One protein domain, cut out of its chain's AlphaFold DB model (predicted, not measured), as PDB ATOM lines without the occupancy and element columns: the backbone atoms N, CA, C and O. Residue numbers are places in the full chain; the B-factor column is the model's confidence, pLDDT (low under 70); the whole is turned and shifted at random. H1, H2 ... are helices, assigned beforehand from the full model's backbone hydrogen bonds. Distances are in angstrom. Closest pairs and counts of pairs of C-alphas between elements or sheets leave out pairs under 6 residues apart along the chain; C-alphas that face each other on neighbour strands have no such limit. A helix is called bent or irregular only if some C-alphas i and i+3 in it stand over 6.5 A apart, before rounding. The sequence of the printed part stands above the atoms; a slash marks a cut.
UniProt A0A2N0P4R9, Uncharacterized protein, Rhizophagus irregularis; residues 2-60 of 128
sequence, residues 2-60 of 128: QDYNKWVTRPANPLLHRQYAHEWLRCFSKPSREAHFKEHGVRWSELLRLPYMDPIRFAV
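AT A GLANCE: This is residues 2 to 60 of the 128 residues of an uncharacterized protein of Rhizophagus irregularis (UniProt A0A2N0P4R9). H1 and H2 fold into a helical hairpin in which H2 packs on residues 20 to 25 of H1 at one end of the body; from H2 the chain returns past H1 to the short helices H3 and H4, which sit near Arg 18 and Pro 14 of H1, and residues 2 to 11 stick out as a free arm. The printed part has 59 residues with four named helices, in the order H1, H2, H3, H4, and no named strand; the class is all helix. The whole is only just loose, close to compact, with a radius of gyration of the C-alphas of 12.5 A. It spans 33 by 29 by 17 A.

IN THESE COORDINATES: Begin at Gln 2, whose C-alpha is at (221.363, 162.805, 78.723); residues 2 to 13 hold no named element. Find C-alpha 14 at (232.230, 175.152, 99.135); from there H1, residues 14 to 26, runs 18.5 A to C-alpha 26. Next look at H2, residues 30 to 40, which covers 15.4 A and ends with C-alpha 40 at (229.747, 176.753, 86.480). Further on are two helices of four residues each: H3, residues 46 to 49, and H4, residues 55 to 58, which ends with C-alpha 58 at (223.103, 169.329, 102.175).

HOW THE PARTS SIT: Start with the hairpin of H1 and H2, which touch, H1 with residues 20 to 25 alone; their closest C-alphas, those of Trp 24 and Arg 33, are 5.6 A apart. Their lines stand at a shallow tilt of 16 degrees, and they run opposite ways. Look next at Arg 18 and Leu 48, the closest C-alphas of H1 and H3 at 7.1 A: these helices are close but not clearly touching. H1 and H4 are also close but not clearly touching, and their closest C-alphas, those of Pro 14 and Ile 56, are 7.1 A apart. H2 is apart from H3 and from H4; H3 and H4 are only just apart, their closest C-alphas 8.1 A from each other. In H1 and H2 every backbone O i to N i+4 pair is within hydrogen-bond range; H3 and H4 are too short for such a pair, and the one O i to N i+3 pair is within range in H3 but not in H4.

THE WHOLE: The C-alphas farthest apart are those of Asp 3 and Pro 51, at 35.1 A. Without residues 2 to 11, which stand free, the body of 49 residues spans 30 by 18 by 17 A. The printed part has no cut, and the three links, H1 to H2, H2 to H3 and H3 to H4, are tight. In the B-factor column you will find a mean pLDDT of the printed part of 86.2, with residues 2 to 10 under 70, the model's low-confidence stretch.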
ATOM      1  N   GLN A   2     220.237 161.898  78.452       47.03
ATOM      2  CA  GLN A   2     221.363 162.805  78.723       47.03
ATOM      3  C   GLN A   2     222.684 162.046  78.522       47.03
ATOM      4  O   GLN A   2     222.788 160.890  78.922       47.03
ATOM      5  N   ASP A   3     223.670 162.665  77.869       49.94
ATOM      6  CA  ASP A   3     224.994 162.062  77.683       49.94
ATOM      7  C   ASP A   3     225.775 162.130  79.002       49.94
ATOM      8  O   ASP A   3     226.365 163.150  79.371       49.94
ATOM      9  N   TYR A   4     225.715 161.033  79.750       54.53
ATOM     10  CA  TYR A   4     226.318 160.937  81.070       54.53
ATOM     11  C   TYR A   4     227.847 160.760  81.041       54.53
ATOM     12  O   TYR A   4     228.489 160.852  82.087       54.53
ATOM     13  N   ASN A   5     228.458 160.552  79.867       56.22
ATOM     14  CA  ASN A   5     229.910 160.368  79.740       56.22
ATOM     15  C   ASN A   5     230.703 161.675  79.915       56.22
ATOM     16  O   ASN A   5     231.922 161.647  80.056       56.22
ATOM     17  N   LYS A   6     230.022 162.828  79.927       57.59
ATOM     18  CA  LYS A   6     230.640 164.155  80.076       57.59
ATOM     19  C   LYS A   6     230.670 164.669  81.523       57.59
ATOM     20  O   LYS A   6     231.151 165.773  81.775       57.59
ATOM     21  N   TRP A   7     230.135 163.919  82.485       59.94
ATOM     22  CA  TRP A   7     230.047 164.384  83.869       59.94
ATOM     23  C   TRP A   7     231.429 164.356  84.526       59.94
ATOM     24  O   TRP A   7     231.960 163.302  84.863       59.94
ATOM     25  N   VAL A   8     232.024 165.538  84.688       62.03
ATOM     26  CA  VAL A   8     233.341 165.695  85.309       62.03
ATOM     27  C   VAL A   8     233.195 165.646  86.826       62.03
ATOM     28  O   VAL A   8     232.545 166.501  87.427       62.03
ATOM     29  N   THR A   9     233.855 164.685  87.464       65.00
ATOM     30  CA  THR A   9     233.956 164.591  88.922       65.00
ATOM     31  C   THR A   9     235.006 165.576  89.437       65.00
ATOM     32  O   THR A   9     236.171 165.242  89.637       65.00
ATOM     33  N   ARG A  10     234.610 166.838  89.635       67.31
ATOM     34  CA  ARG A  10     235.458 167.820  90.330       67.31
ATOM     35  C   ARG A  10     235.296 167.659  91.845       67.31
ATOM     36  O   ARG A  10     234.172 167.442  92.301       67.31
ATOM     37  N   PRO A  11     236.374 167.780  92.639       72.75
ATOM     38  CA  PRO A  11     236.249 167.785  94.088       72.75
ATOM     39  C   PRO A  11     235.360 168.952  94.532       72.75
ATOM     40  O   PRO A  11     235.491 170.076  94.041       72.75
ATOM     41  N   ALA A  12     234.446 168.675  95.460       77.88
ATOM     42  CA  ALA A  12     233.564 169.681  96.031       77.88
ATOM     43  C   ALA A  12     234.380 170.750  96.775       77.88
ATOM     44  O   ALA A  12     235.116 170.434  97.708       77.88
ATOM     45  N   ASN A  13     234.228 172.020  96.386       88.25
ATOM     46  CA  ASN A  13     234.831 173.158  97.077       88.25
ATOM     47  C   ASN A  13     233.740 174.192  97.431       88.25
ATOM     48  O   ASN A  13     233.320 174.957  96.557       88.25
ATOM     49  N   PRO A  14     233.288 174.239  98.699       87.81
ATOM     50  CA  PRO A  14     232.230 175.152  99.135       87.81
ATOM     51  C   PRO A  14     232.575 176.637  98.965       87.81
ATOM     52  O   PRO A  14     231.693 177.445  98.672       87.81
ATOM     53  N   LEU A  15     233.852 177.012  99.112       90.06
ATOM     54  CA  LEU A  15     234.296 178.399  98.937       90.06
ATOM     55  C   LEU A  15     234.191 178.814  97.471       90.06
ATOM     56  O   LEU A  15     233.642 179.872  97.172       90.06
ATOM     57  N   LEU A  16     234.634 177.943  96.564       92.25
ATOM     58  CA  LEU A  16     234.532 178.172  95.125       92.25
ATOM     59  C   LEU A  16     233.066 178.241  94.671       92.25
ATOM     60  O   LEU A  16     232.693 179.115  93.896       92.25
ATOM     61  N   HIS A  17     232.205 177.378  95.217       92.12
ATOM     62  CA  HIS A  17     230.764 177.447  94.968       92.12
ATOM     63  C   HIS A  17     230.173 178.796  95.399       92.12
ATOM     64  O   HIS A  17     229.397 179.397  94.658       92.12
ATOM     65  N   ARG A  18     230.546 179.313  96.578       93.00
ATOM     66  CA  ARG A  18     230.097 180.641  97.027       93.00
ATOM     67  C   ARG A  18     230.619 181.759  96.132       93.00
ATOM     68  O   ARG A  18     229.856 182.668  95.821       93.00
ATOM     69  N   GLN A  19     231.877 181.685  95.699       94.50
ATOM     70  CA  GLN A  19     232.453 182.647  94.757       94.50
ATOM     71  C   GLN A  19     231.638 182.694  93.460       94.50
ATOM     72  O   GLN A  19     231.123 183.756  93.112       94.50
ATOM     73  N   TYR A  20     231.393 181.542  92.830       95.19
ATOM     74  CA  TYR A  20     230.570 181.454  91.621       95.19
ATOM     75  C   TYR A  20     229.137 181.944  91.844       95.19
ATOM     76  O   TYR A  20     228.593 182.671  91.016       95.19
ATOM     77  N   ALA A  21     228.518 181.630  92.983       95.50
ATOM     78  CA  ALA A  21     227.184 182.138  93.292       95.50
ATOM     79  C   ALA A  21     227.151 183.674  93.415       95.50
ATOM     80  O   ALA A  21     226.191 184.311  92.978       95.50
ATOM     81  N   HIS A  22     228.192 184.283  93.992       95.69
ATOM     82  CA  HIS A  22     228.311 185.738  94.086       95.69
ATOM     83  C   HIS A  22     228.590 186.397  92.732       95.69
ATOM     84  O   HIS A  22     228.041 187.462  92.454       95.69
ATOM     85  N   GLU A  23     229.411 185.784  91.884       96.69
ATOM     86  CA  GLU A  23     229.623 186.239  90.506       96.69
ATOM     87  C   GLU A  23     228.316 186.215  89.714       96.69
ATOM     88  O   GLU A  23     227.949 187.223  89.110       96.69
ATOM     89  N   TRP A  24     227.552 185.124  89.823       97.31
ATOM     90  CA  TRP A  24     226.227 185.006  89.221       97.31
ATOM     91  C   TRP A  24     225.273 186.112  89.695       97.31
ATOM     92  O   TRP A  24     224.530 186.688  88.898       97.31
ATOM     93  N   LEU A  25     225.299 186.451  90.992       96.25
ATOM     94  CA  LEU A  25     224.493 187.546  91.549       96.25
ATOM     95  C   LEU A  25     224.875 188.905  90.941       96.25
ATOM     96  O   LEU A  25     223.995 189.727  90.678       96.25
ATOM     97  N   ARG A  26     226.174 189.131  90.710       96.56
ATOM     98  CA  ARG A  26     226.726 190.368  90.137       96.56
ATOM     99  C   ARG A  26     226.464 190.512  88.637       96.56
ATOM    100  O   ARG A  26     226.568 191.622  88.121       96.56
ATOM    101  N   CYS A  27     226.107 189.439  87.931       96.12
ATOM    102  CA  CYS A  27     225.709 189.521  86.529       96.12
ATOM    103  C   CYS A  27     224.497 190.455  86.352       96.12
ATOM    104  O   CYS A  27     223.432 190.250  86.946       96.12
ATOM    105  N   PHE A  28     224.653 191.449  85.474       93.00
ATOM    106  CA  PHE A  28     223.675 192.523  85.256       93.00
ATOM    107  C   PHE A  28     222.512 192.142  84.330       93.00
ATOM    108  O   PHE A  28     221.503 192.840  84.294       93.00
ATOM    109  N   SER A  29     222.627 191.049  83.570       95.75
ATOM    110  CA  SER A  29     221.626 190.650  82.578       95.75
ATOM    111  C   SER A  29     221.267 189.170  82.678       95.75
ATOM    112  O   SER A  29     222.074 188.330  83.082       95.75
ATOM    113  N   LYS A  30     220.038 188.831  82.270       95.00
ATOM    114  CA  LYS A  30     219.565 187.441  82.208       95.00
ATOM    115  C   LYS A  30     220.454 186.556  81.311       95.00
ATOM    116  O   LYS A  30     220.798 185.468  81.763       95.00
ATOM    117  N   PRO A  31     220.899 186.999  80.114       96.75
ATOM    118  CA  PRO A  31     221.827 186.214  79.299       96.75
ATOM    119  C   PRO A  31     223.173 185.956  79.987       96.75
ATOM    120  O   PRO A  31     223.688 184.846  79.910       96.75
ATOM    121  N   SER A  32     223.719 186.947  80.701       95.94
ATOM    122  CA  SER A  32     224.980 186.791  81.438       95.94
ATOM    123  C   SER A  32     224.852 185.773  82.576       95.94
ATOM    124  O   SER A  32     225.719 184.917  82.727       95.94
ATOM    125  N   ARG A  33     223.734 185.801  83.312       96.38
ATOM    126  CA  ARG A  33     223.421 184.799  84.345       96.38
ATOM    127  C   ARG A  33     223.284 183.392  83.779       96.38
ATOM    128  O   ARG A  33     223.746 182.441  84.401       96.38
ATOM    129  N   GLU A  34     222.643 183.248  82.622       96.12
ATOM    130  CA  GLU A  34     222.471 181.939  81.987       96.12
ATOM    131  C   GLU A  34     223.803 181.391  81.462       96.12
ATOM    132  O   GLU A  34     224.091 180.210  81.635       96.12
ATOM    133  N   ALA A  35     224.650 182.248  80.884       95.88
ATOM    134  CA  ALA A  35     225.991 181.865  80.448       95.88
ATOM    135  C   ALA A  35     226.859 181.400  81.629       95.88
ATOM    136  O   ALA A  35     227.439 180.318  81.567       95.88
ATOM    137  N   HIS A  36     226.869 182.162  82.730       95.81
ATOM    138  CA  HIS A  36     227.595 181.803  83.955       95.81
ATOM    139  C   HIS A  36     227.082 180.486  84.555       95.81
ATOM    140  O   HIS A  36     227.867 179.593  84.873       95.81
ATOM    141  N   PHE A  37     225.757 180.300  84.610       94.00
ATOM    142  CA  PHE A  37     225.161 179.039  85.055       94.00
ATOM    143  C   PHE A  37     225.543 177.862  84.150       94.00
ATOM    144  O   PHE A  37     225.825 176.779  84.648       94.00
ATOM    145  N   LYS A  38     225.587 178.050  82.829       91.25
ATOM    146  CA  LYS A  38     225.980 176.993  81.889       91.25
ATOM    147  C   LYS A  38     227.445 176.575  82.053       91.25
ATOM    148  O   LYS A  38     227.769 175.414  81.816       91.25
ATOM    149  N   GLU A  39     228.314 177.504  82.441       91.31
ATOM    150  CA  GLU A  39     229.738 177.250  82.665       91.31
ATOM    151  C   GLU A  39     230.018 176.606  84.032       91.31
ATOM    152  O   GLU A  39     230.749 175.615  84.113       91.31
ATOM    153  N   HIS A  40     229.421 177.138  85.102       90.25
ATOM    154  CA  HIS A  40     229.747 176.753  86.480       90.25
ATOM    155  C   HIS A  40     228.693 175.873  87.158       90.25
ATOM    156  O   HIS A  40     229.004 175.203  88.141       90.25
ATOM    157  N   GLY A  41     227.450 175.868  86.673       89.88
ATOM    158  CA  GLY A  41     226.333 175.114  87.255       89.88
ATOM    159  C   GLY A  41     225.772 175.697  88.556       89.88
ATOM    160  O   GLY A  41     225.003 175.024  89.237       89.88
ATOM    161  N   VAL A  42     226.143 176.927  88.927       91.69
ATOM    162  CA  VAL A  42     225.804 177.538  90.226       91.69
ATOM    163  C   VAL A  42     224.887 178.752  90.048       91.69
ATOM    164  O   VAL A  42     225.022 179.510  89.091       91.69
ATOM    165  N   ARG A  43     223.948 178.947  90.982       94.50
ATOM    166  CA  ARG A  43     223.080 180.135  91.078       94.50
ATOM    167  C   ARG A  43     223.153 180.737  92.478       94.50
ATOM    168  O   ARG A  43     223.422 180.027  93.446       94.50
ATOM    169  N   TRP A  44     222.865 182.035  92.596       94.81
ATOM    170  CA  TRP A  44     222.697 182.664  93.907       94.81
ATOM    171  C   TRP A  44     221.436 182.158  94.608       94.81
ATOM    172  O   TRP A  44     220.377 182.023  93.995       94.81
ATOM    173  N   SER A  45     221.550 181.938  95.915       92.44
ATOM    174  CA  SER A  45     220.430 181.709  96.820       92.44
ATOM    175  C   SER A  45     220.682 182.482  98.103       92.44
ATOM    176  O   SER A  45     221.808 182.519  98.597       92.44
ATOM    177  N   GLU A  46     219.627 183.048  98.680       94.62
ATOM    178  CA  GLU A  46     219.685 183.737  99.972       94.62
ATOM    179  C   GLU A  46     220.195 182.827 101.100       94.62
ATOM    180  O   GLU A  46     220.849 183.298 102.031       94.62
ATOM    181  N   LEU A  47     220.012 181.508 100.970       92.00
ATOM    182  CA  LEU A  47     220.550 180.523 101.911       92.00
ATOM    183  C   LEU A  47     222.082 180.567 102.007       92.00
ATOM    184  O   LEU A  47     222.627 180.252 103.059       92.00
ATOM    185  N   LEU A  48     222.790 181.007 100.960       92.12
ATOM    186  CA  LEU A  48     224.254 181.112 100.965       92.12
ATOM    187  C   LEU A  48     224.790 182.218 101.884       92.12
ATOM    188  O   LEU A  48     225.991 182.247 102.153       92.12
ATOM    189  N   ARG A  49     223.923 183.104 102.396       91.69
ATOM    190  CA  ARG A  49     224.297 184.084 103.428       91.69
ATOM    191  C   ARG A  49     224.581 183.430 104.777       91.69
ATOM    192  O   ARG A  49     225.318 183.989 105.584       91.69
ATOM    193  N   LEU A  50     223.999 182.262 105.033       93.12
ATOM    194  CA  LEU A  50     224.156 181.550 106.294       93.12
ATOM    195  C   LEU A  50     225.537 180.869 106.328       93.12
ATOM    196  O   LEU A  50     225.825 180.041 105.461       93.12
ATOM    197  N   PRO A  51     226.404 181.155 107.321       88.75
ATOM    198  CA  PRO A  51     227.765 180.614 107.356       88.75
ATOM    199  C   PRO A  51     227.821 179.085 107.310       88.75
ATOM    200  O   PRO A  51     228.696 178.540 106.648       88.75
ATOM    201  N   TYR A  52     226.848 178.414 107.926       89.44
ATOM    202  CA  TYR A  52     226.760 176.955 107.993       89.44
ATOM    203  C   TYR A  52     226.142 176.299 106.750       89.44
ATOM    204  O   TYR A  52     226.198 175.079 106.633       89.44
ATOM    205  N   MET A  53     225.526 177.065 105.842       88.81
ATOM    206  CA  MET A  53     224.886 176.482 104.666       88.81
ATOM    207  C   MET A  53     225.924 176.031 103.643       88.81
ATOM    208  O   MET A  53     226.658 176.848 103.074       88.81
ATOM    209  N   ASP A  54     225.930 174.725 103.392       88.25
ATOM    210  CA  ASP A  54     226.710 174.066 102.353       88.25
ATOM    211  C   ASP A  54     225.765 173.262 101.443       88.25
ATOM    212  O   ASP A  54     225.449 172.108 101.741       88.25
ATOM    213  N   PRO A  55     225.294 173.851 100.327       85.69
ATOM    214  CA  PRO A  55     224.377 173.170  99.417       85.69
ATOM    215  C   PRO A  55     224.954 171.894  98.813       85.69
ATOM    216  O   PRO A  55     224.192 171.011  98.448       85.69
ATOM    217  N   ILE A  56     226.281 171.775  98.714       86.12
ATOM    218  CA  ILE A  56     226.914 170.587  98.141       86.12
ATOM    219  C   ILE A  56     226.773 169.410  99.108       86.12
ATOM    220  O   ILE A  56     226.505 168.290  98.686       86.12
ATOM    221  N   ARG A  57     226.931 169.663 100.413       84.62
ATOM    222  CA  ARG A  57     226.806 168.630 101.456       84.62
ATOM    223  C   ARG A  57     225.363 168.388 101.884       84.62
ATOM    224  O   ARG A  57     225.052 167.299 102.352       84.62
ATOM    225  N   PHE A  58     224.505 169.396 101.757       86.69
ATOM    226  CA  PHE A  58     223.103 169.329 102.175       86.69
ATOM    227  C   PHE A  58     222.146 168.963 101.040       86.69
ATOM    228  O   PHE A  58     220.964 168.747 101.300       86.69
ATOM    229  N   ALA A  59     222.629 168.866  99.799       80.69
ATOM    230  CA  ALA A  59     221.876 168.258  98.712       80.69
ATOM    231  C   ALA A  59     221.666 166.770  99.017       80.69
ATOM    232  O   ALA A  59     222.526 165.928  98.758       80.69
ATOM    233  N   VAL A  60     220.510 166.452  99.597       76.88
ATOM    234  CA  VAL A  60     220.082 165.069  99.783       76.88
ATOM    235  C   VAL A  60     219.721 164.515  98.412       76.88
ATOM    236  O   VAL A  60     218.808 165.006  97.749       76.88
TER     237      VAL A  60